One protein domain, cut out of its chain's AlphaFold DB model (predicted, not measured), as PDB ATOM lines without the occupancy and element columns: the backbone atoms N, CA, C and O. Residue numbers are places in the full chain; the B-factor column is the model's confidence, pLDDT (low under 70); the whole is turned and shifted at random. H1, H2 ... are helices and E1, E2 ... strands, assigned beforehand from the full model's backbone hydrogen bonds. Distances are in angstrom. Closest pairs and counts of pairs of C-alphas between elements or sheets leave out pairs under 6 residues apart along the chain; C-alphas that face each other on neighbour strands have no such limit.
ATOM      1  N   VAL A  59     -23.336  30.623 -36.274       92.69
ATOM      2  CA  VAL A  59     -22.350  30.958 -35.245       92.69
ATOM      3  C   VAL A  59     -22.898  30.501 -33.897       92.69
ATOM      4  O   VAL A  59     -23.974  30.918 -33.475       92.69
ATOM      5  N   LEU A  60     -22.191  29.579 -33.246       91.31
ATOM      6  CA  LEU A  60     -22.598  29.001 -31.969       91.31
ATOM      7  C   LEU A  60     -21.631  29.429 -30.868       91.31
ATOM      8  O   LEU A  60     -20.422  29.225 -30.996       91.31
ATOM      9  N   SER A  61     -22.164  29.938 -29.758       90.62
ATOM     10  CA  SER A  61     -21.376  30.163 -28.545       90.62
ATOM     11  C   SER A  61     -20.864  28.831 -27.996       90.62
ATOM     12  O   SER A  61     -21.608  27.851 -27.895       90.62
ATOM     13  N   CYS A  62     -19.585  28.794 -27.643       90.06
ATOM     14  CA  CYS A  62     -18.896  27.592 -27.209       90.06
ATOM     15  C   CYS A  62     -18.536  27.660 -25.731       90.06
ATOM     16  O   CYS A  62     -18.111  28.686 -25.212       90.06
ATOM     17  N   GLN A  63     -18.674  26.520 -25.060       89.25
ATOM     18  CA  GLN A  63     -18.115  26.328 -23.730       89.25
ATOM     19  C   GLN A  63     -16.761  25.648 -23.864       89.25
ATOM     20  O   GLN A  63     -16.645  24.594 -24.498       89.25
ATOM     21  N   SER A  64     -15.749  26.234 -23.240       91.06
ATOM     22  CA  SER A  64     -14.432  25.622 -23.159       91.06
ATOM     23  C   SER A  64     -14.362  24.710 -21.946       91.06
ATOM     24  O   SER A  64     -14.796  25.078 -20.858       91.06
ATOM     25  N   LYS A  65     -13.834  23.501 -22.139       91.38
ATOM     26  CA  LYS A  65     -13.658  22.509 -21.078       91.38
ATOM     27  C   LYS A  65     -12.281  21.873 -21.164       91.38
ATOM     28  O   LYS A  65     -11.735  21.730 -22.259       91.38
ATOM     29  N   GLY A  66     -11.746  21.452 -20.024       91.00
ATOM     30  CA  GLY A  66     -10.425  20.837 -19.937       91.00
ATOM     31  C   GLY A  66     -10.345  19.687 -18.941       91.00
ATOM     32  O   GLY A  66     -11.115  19.602 -17.980       91.00
ATOM     33  N   ASP A  67      -9.366  18.819 -19.185       90.38
ATOM     34  CA  ASP A  67      -8.921  17.795 -18.249       90.38
ATOM     35  C   ASP A  67      -7.592  18.248 -17.636       90.38
ATOM     36  O   ASP A  67      -6.656  18.608 -18.353       90.38
ATOM     37  N   PHE A  68      -7.500  18.213 -16.311       87.88
ATOM     38  CA  PHE A  68      -6.369  18.737 -15.554       87.88
ATOM     39  C   PHE A  68      -5.812  17.664 -14.623       87.88
ATOM     40  O   PHE A  68      -6.555  16.954 -13.945       87.88
ATOM     41  N   SER A  69      -4.485  17.556 -14.580       86.62
ATOM     42  CA  SER A  69      -3.772  16.669 -13.663       86.62
ATOM     43  C   SER A  69      -2.985  17.512 -12.672       86.62
ATOM     44  O   SER A  69      -2.139  18.315 -13.070       86.62
ATOM     45  N   ARG A  70      -3.268  17.338 -11.384       82.00
ATOM     46  CA  ARG A  70      -2.621  18.043 -10.276       82.00
ATOM     47  C   ARG A  70      -2.237  17.021  -9.199       82.00
ATOM     48  O   ARG A  70      -2.611  15.851  -9.252       82.00
ATOM     49  N   VAL A  71      -1.429  17.449  -8.232       83.56
ATOM     50  CA  VAL A  71      -0.952  16.613  -7.115       83.56
ATOM     51  C   VAL A  71      -2.104  15.981  -6.318       83.56
ATOM     52  O   VAL A  71      -1.960  14.876  -5.807       83.56
ATOM     53  N   ASP A  72      -3.238  16.669  -6.221       83.00
ATOM     54  CA  ASP A  72      -4.451  16.261  -5.506       83.00
ATOM     55  C   ASP A  72      -5.398  15.368  -6.331       83.00
ATOM     56  O   ASP A  72      -6.337  14.805  -5.767       83.00
ATOM     57  N   GLY A  73      -5.148  15.177  -7.632       85.69
ATOM     58  CA  GLY A  73      -5.921  14.257  -8.462       85.69
ATOM     59  C   GLY A  73      -6.008  14.641  -9.937       85.69
ATOM     60  O   GLY A  73      -5.386  15.588 -10.417       85.69
ATOM     61  N   ILE A  74      -6.812  13.863 -10.666       87.56
ATOM     62  CA  ILE A  74      -7.175  14.141 -12.058       87.56
ATOM     63  C   ILE A  74      -8.612  14.645 -12.071       87.56
ATOM     64  O   ILE A  74      -9.532  13.917 -11.695       87.56
ATOM     65  N   PHE A  75      -8.796  15.863 -12.555       87.94
ATOM     66  CA  PHE A  75     -10.096  16.487 -12.735       87.94
ATOM     67  C   PHE A  75     -10.441  16.466 -14.216       87.94
ATOM     68  O   PHE A  75      -9.611  16.807 -15.056       87.94
ATOM     69  N   LYS A  76     -11.653  16.030 -14.545       89.00
ATOM     70  CA  LYS A  76     -12.084  15.854 -15.932       89.00
ATOM     71  C   LYS A  76     -13.257  16.755 -16.245       89.00
ATOM     72  O   LYS A  76     -14.136  16.917 -15.400       89.00
ATOM     73  N   ASN A  77     -13.307  17.235 -17.484       88.25
ATOM     74  CA  ASN A  77     -14.434  17.982 -18.032       88.25
ATOM     75  C   ASN A  77     -14.794  19.238 -17.210       88.25
ATOM     76  O   ASN A  77     -15.973  19.581 -17.103       88.25
ATOM     77  N   LEU A  78     -13.786  19.895 -16.625       90.12
ATOM     78  CA  LEU A  78     -13.965  21.154 -15.905       90.12
ATOM     79  C   LEU A  78     -14.200  22.283 -16.901       90.12
ATOM     80  O   LEU A  78     -13.541  22.323 -17.941       90.12
ATOM     81  N   ASP A  79     -15.105  23.198 -16.568       89.69
ATOM     82  CA  ASP A  79     -15.323  24.408 -17.358       89.69
ATOM     83  C   ASP A  79     -14.077  25.289 -17.330       89.69
ATOM     84  O   ASP A  79     -13.342  25.312 -16.352       89.69
ATOM     85  N   ILE A  80     -13.789  25.990 -18.413       90.19
ATOM     86  CA  ILE A  80     -12.726  26.988 -18.463       90.19
ATOM     87  C   ILE A  80     -13.416  28.323 -18.675       90.19
ATOM     88  O   ILE A  80     -14.071  28.519 -19.700       90.19
ATOM     89  N   ASP A  81     -13.268  29.221 -17.704       88.31
ATOM     90  CA  ASP A  81     -13.701  30.605 -17.851       88.31
ATOM     91  C   ASP A  81     -12.744  31.315 -18.816       88.31
ATOM     92  O   ASP A  81     -11.624  31.682 -18.451       88.31
ATOM     93  N   ILE A  82     -13.153  31.414 -20.083       87.81
ATOM     94  CA  ILE A  82     -12.317  31.990 -21.142       87.81
ATOM     95  C   ILE A  82     -12.177  33.502 -20.975       87.81
ATOM     96  O   ILE A  82     -11.211  34.063 -21.478       87.81
ATOM     97  N   ASP A  83     -13.087  34.133 -20.230       84.38
ATOM     98  CA  ASP A  83     -13.067  35.571 -19.963       84.38
ATOM     99  C   ASP A  83     -11.904  35.951 -19.027       84.38
ATOM    100  O   ASP A  83     -11.511  37.114 -18.954       84.38
ATOM    101  N   GLN A  84     -11.316  34.973 -18.323       84.75
ATOM    102  CA  GLN A  84     -10.085  35.151 -17.536       84.75
ATOM    103  C   GLN A  84      -8.809  35.035 -18.384       84.75
ATOM    104  O   GLN A  84      -7.703  35.217 -17.864       84.75
ATOM    105  N   LEU A  85      -8.930  34.652 -19.656       86.62
ATOM    106  CA  LEU A  85      -7.809  34.503 -20.580       86.62
ATOM    107  C   LEU A  85      -7.655  35.756 -21.448       86.62
ATOM    108  O   LEU A  85      -8.467  36.674 -21.413       86.62
ATOM    109  N   ASP A  86      -6.568  35.803 -22.215       88.69
ATOM    110  CA  ASP A  86      -6.315  36.904 -23.146       88.69
ATOM    111  C   ASP A  86      -7.374  36.884 -24.279       88.69
ATOM    112  O   ASP A  86      -7.756  35.798 -24.719       88.69
ATOM    113  N   ASP A  87      -7.789  38.050 -24.800       88.44
ATOM    114  CA  ASP A  87      -8.864  38.199 -25.813       88.44
ATOM    115  C   ASP A  87      -8.724  37.256 -27.030       88.44
ATOM    116  O   ASP A  87      -9.709  36.754 -27.567       88.44
ATOM    117  N   GLU A  88      -7.487  36.930 -27.419       90.81
ATOM    118  CA  GLU A  88      -7.168  35.968 -28.485       90.81
ATOM    119  C   GLU A  88      -7.833  34.590 -28.272       90.81
ATOM    120  O   GLU A  88      -8.202  33.916 -29.234       90.81
ATOM    121  N   PHE A  89      -7.998  34.147 -27.022       90.19
ATOM    122  CA  PHE A  89      -8.671  32.885 -26.705       90.19
ATOM    123  C   PHE A  89     -10.178  32.974 -26.922       90.19
ATOM    124  O   PHE A  89     -10.775  31.997 -27.382       90.19
ATOM    125  N   TYR A  90     -10.783  34.126 -26.625       88.38
ATOM    126  CA  TYR A  90     -12.193  34.362 -26.903       88.38
ATOM    127  C   TYR A  90     -12.449  34.319 -28.412       88.38
ATOM    128  O   TYR A  90     -13.307  33.565 -28.865       88.38
ATOM    129  N   ASP A  91     -11.627  35.015 -29.199       89.25
ATOM    130  CA  ASP A  91     -11.750  35.044 -30.661       89.25
ATOM    131  C   ASP A  91     -11.612  33.651 -31.301       89.25
ATOM    132  O   ASP A  91     -12.250  33.344 -32.309       89.25
ATOM    133  N   LEU A  92     -10.775  32.782 -30.725       89.75
ATOM    134  CA  LEU A  92     -10.509  31.453 -31.278       89.75
ATOM    135  C   LEU A  92     -11.471  30.368 -30.786       89.75
ATOM    136  O   LEU A  92     -11.748  29.429 -31.546       89.75
ATOM    137  N   TYR A  93     -11.941  30.457 -29.537       91.38
ATOM    138  CA  TYR A  93     -12.664  29.376 -28.850       91.38
ATOM    139  C   TYR A  93     -13.999  29.782 -28.220       91.38
ATOM    140  O   TYR A  93     -14.732  28.894 -27.778       91.38
ATOM    141  N   GLY A  94     -14.327  31.072 -28.166       89.75
ATOM    142  CA  GLY A  94     -15.604  31.570 -27.651       89.75
ATOM    143  C   GLY A  94     -16.768  31.290 -28.596       89.75
ATOM    144  O   GLY A  94     -17.873  30.980 -28.150       89.75
ATOM    145  N   GLU A  95     -16.508  31.293 -29.902       90.81
ATOM    146  CA  GLU A  95     -17.496  30.987 -30.931       90.81
ATOM    147  C   GLU A  95     -17.002  29.896 -31.887       90.81
ATOM    148  O   GLU A  95     -15.812  29.742 -32.170       90.81
ATOM    149  N   CYS A  96     -17.941  29.107 -32.405       89.56
ATOM    150  CA  CYS A  96     -17.681  28.126 -33.446       89.56
ATOM    151  C   CYS A  96     -18.621  28.357 -34.618       89.56
ATOM    152  O   CYS A  96     -19.847  28.374 -34.477       89.56
ATOM    153  N   ILE A  97     -18.019  28.489 -35.793       90.81
ATOM    154  CA  ILE A  97     -18.730  28.635 -37.051       90.81
ATOM    155  C   ILE A  97     -19.026  27.247 -37.617       90.81
ATOM    156  O   ILE A  97     -18.123  26.494 -37.987       90.81
ATOM    157  N   VAL A  98     -20.308  26.915 -37.743       91.69
ATOM    158  CA  VAL A  98     -20.769  25.660 -38.342       91.69
ATOM    159  C   VAL A  98     -21.000  25.866 -39.838       91.69
ATOM    160  O   VAL A  98     -22.117  26.122 -40.288       91.69
ATOM    161  N   SER A  99     -19.938  25.722 -40.631       93.12
ATOM    162  CA  SER A  99     -19.972  25.903 -42.091       93.12
ATOM    163  C   SER A  99     -20.353  24.646 -42.882       93.12
ATOM    164  O   SER A  99     -20.493  24.701 -44.096       93.12
ATOM    165  N   VAL A 100     -20.549  23.496 -42.236       93.25
ATOM    166  CA  VAL A 100     -20.856  22.235 -42.935       93.25
ATOM    167  C   VAL A 100     -22.277  22.206 -43.520       93.25
ATOM    168  O   VAL A 100     -23.158  22.976 -43.126       93.25
ATOM    169  N   SER A 101     -22.518  21.276 -44.447       95.44
ATOM    170  CA  SER A 101     -23.845  21.067 -45.037       95.44
ATOM    171  C   SER A 101     -24.903  20.706 -43.991       95.44
ATOM    172  O   SER A 101     -24.614  20.061 -42.979       95.44
ATOM    173  N   ILE A 102     -26.163  21.042 -44.268       94.50
ATOM    174  CA  ILE A 102     -27.287  20.651 -43.409       94.50
ATOM    175  C   ILE A 102     -27.446  19.130 -43.280       94.50
ATOM    176  O   ILE A 102     -27.880  18.644 -42.239       94.50
ATOM    177  N   ALA A 103     -27.064  18.366 -44.310       92.88
ATOM    178  CA  ALA A 103     -27.078  16.908 -44.258       92.88
ATOM    179  C   ALA A 103     -26.078  16.397 -43.211       92.88
ATOM    180  O   ALA A 103     -26.439  15.576 -42.378       92.88
ATOM    181  N   SER A 104     -24.870  16.968 -43.180       91.69
ATOM    182  CA  SER A 104     -23.860  16.648 -42.166       91.69
ATOM    183  C   SER A 104     -24.342  16.976 -40.750       91.69
ATOM    184  O   SER A 104     -24.120  16.189 -39.837       91.69
ATOM    185  N   ILE A 105     -25.038  18.103 -40.559       90.75
ATOM    186  CA  ILE A 105     -25.639  18.453 -39.258       90.75
ATOM    187  C   ILE A 105     -26.721  17.439 -38.878       90.75
ATOM    188  O   ILE A 105     -26.742  16.954 -37.750       90.75
ATOM    189  N   ALA A 106     -27.607  17.090 -39.814       89.31
ATOM    190  CA  ALA A 106     -28.664  16.113 -39.574       89.31
ATOM    191  C   ALA A 106     -28.100  14.729 -39.216       89.31
ATOM    192  O   ALA A 106     -28.632  14.069 -38.321       89.31
ATOM    193  N   ASP A 107     -27.006  14.316 -39.857       88.38
ATOM    194  CA  ASP A 107     -26.302  13.068 -39.553       88.38
ATOM    195  C   ASP A 107     -25.669  13.109 -38.154       88.38
ATOM    196  O   ASP A 107     -25.828  12.160 -37.385       88.38
ATOM    197  N   LEU A 108     -25.030  14.227 -37.777       86.25
ATOM    198  CA  LEU A 108     -24.486  14.437 -36.428       86.25
ATOM    199  C   LEU A 108     -25.579  14.346 -35.352       86.25
ATOM    200  O   LEU A 108     -25.411  13.649 -34.351       86.25
ATOM    201  N   VAL A 109     -26.718  15.003 -35.573       85.31
ATOM    202  CA  VAL A 109     -27.860  14.976 -34.646       85.31
ATOM    203  C   VAL A 109     -28.485  13.582 -34.577       85.31
ATOM    204  O   VAL A 109     -28.844  13.113 -33.500       85.31
ATOM    205  N   SER A 110     -28.601  12.887 -35.708       83.00
ATOM    206  CA  SER A 110     -29.177  11.537 -35.753       83.00
ATOM    207  C   SER A 110     -28.281  10.511 -35.064       83.00
ATOM    208  O   SER A 110     -28.783   9.672 -34.319       83.00
ATOM    209  N   GLY A 111     -26.960  10.608 -35.243       77.06
ATOM    210  CA  GLY A 111     -25.994   9.794 -34.505       77.06
ATOM    211  C   GLY A 111     -26.093  10.016 -32.996       77.06
ATOM    212  O   GLY A 111     -26.003   9.067 -32.220       77.06
ATOM    213  N   ALA A 112     -26.373  11.251 -32.588       73.56
ATOM    214  CA  ALA A 112     -26.548  11.599 -31.194       73.56
ATOM    215  C   ALA A 112     -27.869  11.149 -30.571       73.56
ATOM    216  O   ALA A 112     -27.896  10.987 -29.366       73.56
ATOM    217  N   LYS A 113     -28.941  10.882 -31.329       65.31
ATOM    218  CA  LYS A 113     -30.177  10.298 -30.757       65.31
ATOM    219  C   LYS A 113     -29.949   8.917 -30.121       65.31
ATOM    220  O   LYS A 113     -30.768   8.474 -29.323       65.31
ATOM    221  N   ASN A 114     -28.847   8.251 -30.470       60.97
ATOM    222  CA  ASN A 114     -28.425   6.980 -29.878       60.97
ATOM    223  C   ASN A 114     -27.523   7.156 -28.639       60.97
ATOM    224  O   ASN A 114     -27.097   6.164 -28.053       60.97
ATOM    225  N   ALA A 115     -27.211   8.396 -28.256       61.84
ATOM    226  CA  ALA A 115     -26.448   8.767 -27.070       61.84
ATOM    227  C   ALA A 115     -27.264   9.768 -26.228       61.84
ATOM    228  O   ALA A 115     -28.123  10.469 -26.746       61.84
ATOM    229  N   ASP A 116     -26.989   9.895 -24.930       60.72
ATOM    230  CA  ASP A 116     -27.720  10.855 -24.080       60.72
ATOM    231  C   ASP A 116     -27.476  12.333 -24.469       60.72
ATOM    232  O   ASP A 116     -28.146  13.230 -23.960       60.72
ATOM    233  N   SER A 117     -26.520  12.626 -25.368       62.16
ATOM    234  CA  SER A 117     -26.270  13.983 -25.875       62.16
ATOM    235  C   SER A 117     -25.533  14.022 -27.222       62.16
ATOM    236  O   SER A 117     -24.646  13.212 -27.497       62.16
ATOM    237  N   ALA A 118     -25.870  15.023 -28.044       66.44
ATOM    238  CA  ALA A 118     -25.095  15.422 -29.217       66.44
ATOM    239  C   ALA A 118     -24.023  16.418 -28.784       66.44
ATOM    240  O   ALA A 118     -24.354  17.545 -28.426       66.44
ATOM    241  N   VAL A 119     -22.748  16.029 -28.813       73.19
ATOM    242  CA  VAL A 119     -21.656  16.954 -28.481       73.19
ATOM    243  C   VAL A 119     -20.745  17.118 -29.686       73.19
ATOM    244  O   VAL A 119     -20.059  16.182 -30.090       73.19
ATOM    245  N   ILE A 120     -20.714  18.331 -30.236       78.56
ATOM    246  CA  ILE A 120     -19.688  18.751 -31.190       78.56
ATOM    247  C   ILE A 120     -18.511  19.268 -30.367       78.56
ATOM    248  O   ILE A 120     -18.681  20.142 -29.521       78.56
ATOM    249  N   ARG A 121     -17.320  18.705 -30.582       83.94
ATOM    250  CA  ARG A 121     -16.100  19.108 -29.874       83.94
ATOM    251  C   ARG A 121     -15.081  19.625 -30.873       83.94
ATOM    252  O   ARG A 121     -14.757  18.930 -31.833       83.94
ATOM    253  N   ARG A 122     -14.538  20.809 -30.602       87.06
ATOM    254  CA  ARG A 122     -13.355  21.344 -31.276       87.06
ATOM    255  C   ARG A 122     -12.202  21.328 -30.268       87.06
ATOM    256  O   ARG A 122     -12.304  22.014 -29.254       87.06
ATOM    257  N   PRO A 123     -11.148  20.521 -30.481       90.00
ATOM    258  CA  PRO A 123     -10.009  20.513 -29.575       90.00
ATOM    259  C   PRO A 123      -9.260  21.842 -29.672       90.00
ATOM    260  O   PRO A 123      -9.110  22.390 -30.764       90.00
ATOM    261  N   TRP A 124      -8.762  22.323 -28.538       91.56
ATOM    262  CA  TRP A 124      -7.803  23.419 -28.526       91.56
ATOM    263  C   TRP A 124      -6.481  22.967 -29.147       91.56
ATOM    264  O   TRP A 124      -6.011  21.848 -28.917       91.56
ATOM    265  N   GLU A 125      -5.866  23.845 -29.929       93.12
ATOM    266  CA  GLU A 125      -4.560  23.620 -30.523       93.12
ATOM    267  C   GLU A 125      -3.502  23.456 -29.407       93.12
ATOM    268  O   GLU A 125      -3.466  24.260 -28.469       93.12
ATOM    269  N   PRO A 126      -2.593  22.460 -29.481       91.38
ATOM    270  CA  PRO A 126      -1.633  22.186 -28.402       91.38
ATOM    271  C   PRO A 126      -0.750  23.381 -28.014       91.38
ATOM    272  O   PRO A 126      -0.370  23.528 -26.852       91.38
ATOM    273  N   SER A 127      -0.436  24.250 -28.978       92.19
ATOM    274  CA  SER A 127       0.300  25.495 -28.746       92.19
ATOM    275  C   SER A 127      -0.463  26.459 -27.839       92.19
ATOM    276  O   SER A 127       0.139  27.065 -26.954       92.19
ATOM    277  N   MET A 128      -1.777  26.575 -28.026       90.94
ATOM    278  CA  MET A 128      -2.640  27.437 -27.224       90.94
ATOM    279  C   MET A 128      -2.825  26.866 -25.824       90.94
ATOM    280  O   MET A 128      -2.648  27.593 -24.853       90.94
ATOM    281  N   VAL A 129      -3.038  25.550 -25.706       90.62
ATOM    282  CA  VAL A 129      -3.105  24.862 -24.405       90.62
ATOM    283  C   VAL A 129      -1.839  25.114 -23.580       90.62
ATOM    284  O   VAL A 129      -1.926  25.475 -22.408       90.62
ATOM    285  N   SER A 130      -0.656  24.988 -24.191       89.00
ATOM    286  CA  SER A 130       0.626  25.211 -23.508       89.00
ATOM    287  C   SER A 130       0.742  26.623 -22.915       89.00
ATOM    288  O   SER A 130       1.195  26.775 -21.781       89.00
ATOM    289  N   ARG A 131       0.258  27.651 -23.633       89.00
ATOM    290  CA  ARG A 131       0.333  29.067 -23.221       89.00
ATOM    291  C   ARG A 131      -0.477  29.412 -21.971       89.00
ATOM    292  O   ARG A 131      -0.150  30.397 -21.316       89.00
ATOM    293  N   VAL A 132      -1.545  28.669 -21.683       88.19
ATOM    294  CA  VAL A 132      -2.474  28.974 -20.573       88.19
ATOM    295  C   VAL A 132      -2.572  27.867 -19.534       88.19
ATOM    296  O   VAL A 132      -3.248  28.039 -18.520       88.19
ATOM    297  N   SER A 133      -1.871  26.752 -19.743       83.62
ATOM    298  CA  SER A 133      -1.894  25.592 -18.846       83.62
ATOM    299  C   SER A 133      -1.553  25.922 -17.386       83.62
ATOM    300  O   SER A 133      -2.066  25.267 -16.484       83.62
ATOM    301  N   ASP A 134      -0.730  26.943 -17.136       82.56
ATOM    302  CA  ASP A 134      -0.327  27.383 -15.798       82.56
ATOM    303  C   ASP A 134      -1.212  28.494 -15.207       82.56
ATOM    304  O   ASP A 134      -1.075  28.807 -14.021       82.56
TER     305      ASP A 134
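This is residues 59 to 134 of the 144 residues of the protein "AbiTii domain-containing protein" of Morganella morganii (UniProt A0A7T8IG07). The model is a loose, open frame, with a two-stranded hairpin, E2 and E3, at one end of its long axis and the helix H2 at the other. Between these ends lie the short strand pair E1 and E4 and the helix H1, while residues 113 to 125 run back from H2 to H3 on the hairpin's side of the frame. The tip of the hairpin, residues 69 to 74, and residues 100 to 107, of which 102 to 107 belong to H2, stick out. The printed part has 76 residues, with three named helices and four named strands in the order E1, E2, E3, H1, E4, H2, H3; the class is mixed, helices and strands, in two antiparallel sheets, E1 - E4 and E2 - E3. It is loose, with a radius of gyration of the C-alphas of 14.9 A, and spans 43 by 29 by 19 A.

E2, residues 64 to 70, and E3, residues 73 to 80, form a hairpin, antiparallel at 159 degrees between their directions. N 68 and O 75 are 2.8 A apart and N 80 and O 64 2.8 A, within hydrogen-bond range. E3 bends by 75 degrees at residue 77. E1, residues 59 to 61, runs on into E2 across a break of 2 residues, at 40 degrees. E1 is the antiparallel neighbour of E4, residues 95 to 97, at 152 degrees, with N 60 and O 96 2.9 A apart. The closest C-alphas of E2 and H1, residues 87 to 93, are those of Ser 64 and Tyr 93, 7.0 A apart. H3, residues 126 to 132, is apart from E2 and E3, and only just apart from H1, at 8.1 A. H2, residues 102 to 112, touches no helix and is apart from E1, E2 and E3. Every O i to N i+4 pair is within hydrogen-bond range in H1 and H2; in H3, 2 of 3 are.

From first to last C-alpha, E2 measures 19.1 A, E3 17.6 A and H2 15.2 A; H3 measures 10.4 A and H1 10.1 A, and E1 and E4 6.8 A and 6.7 A. E1 begins at C-alpha 59, (-22.350, 30.958, -35.245). H2 begins at C-alpha 102, (-27.287, 20.651, -43.409), and H3 ends at C-alpha 132, (-2.474, 28.974, -20.573).

The two C-alphas farthest apart are those of Val 71 and Ala 103, 45.4 A. The printed part has no cut. The link from H2 to H3, 13 residues, is long. Mean pLDDT of the printed part is 86.3; residues 113 to 118 are under 70.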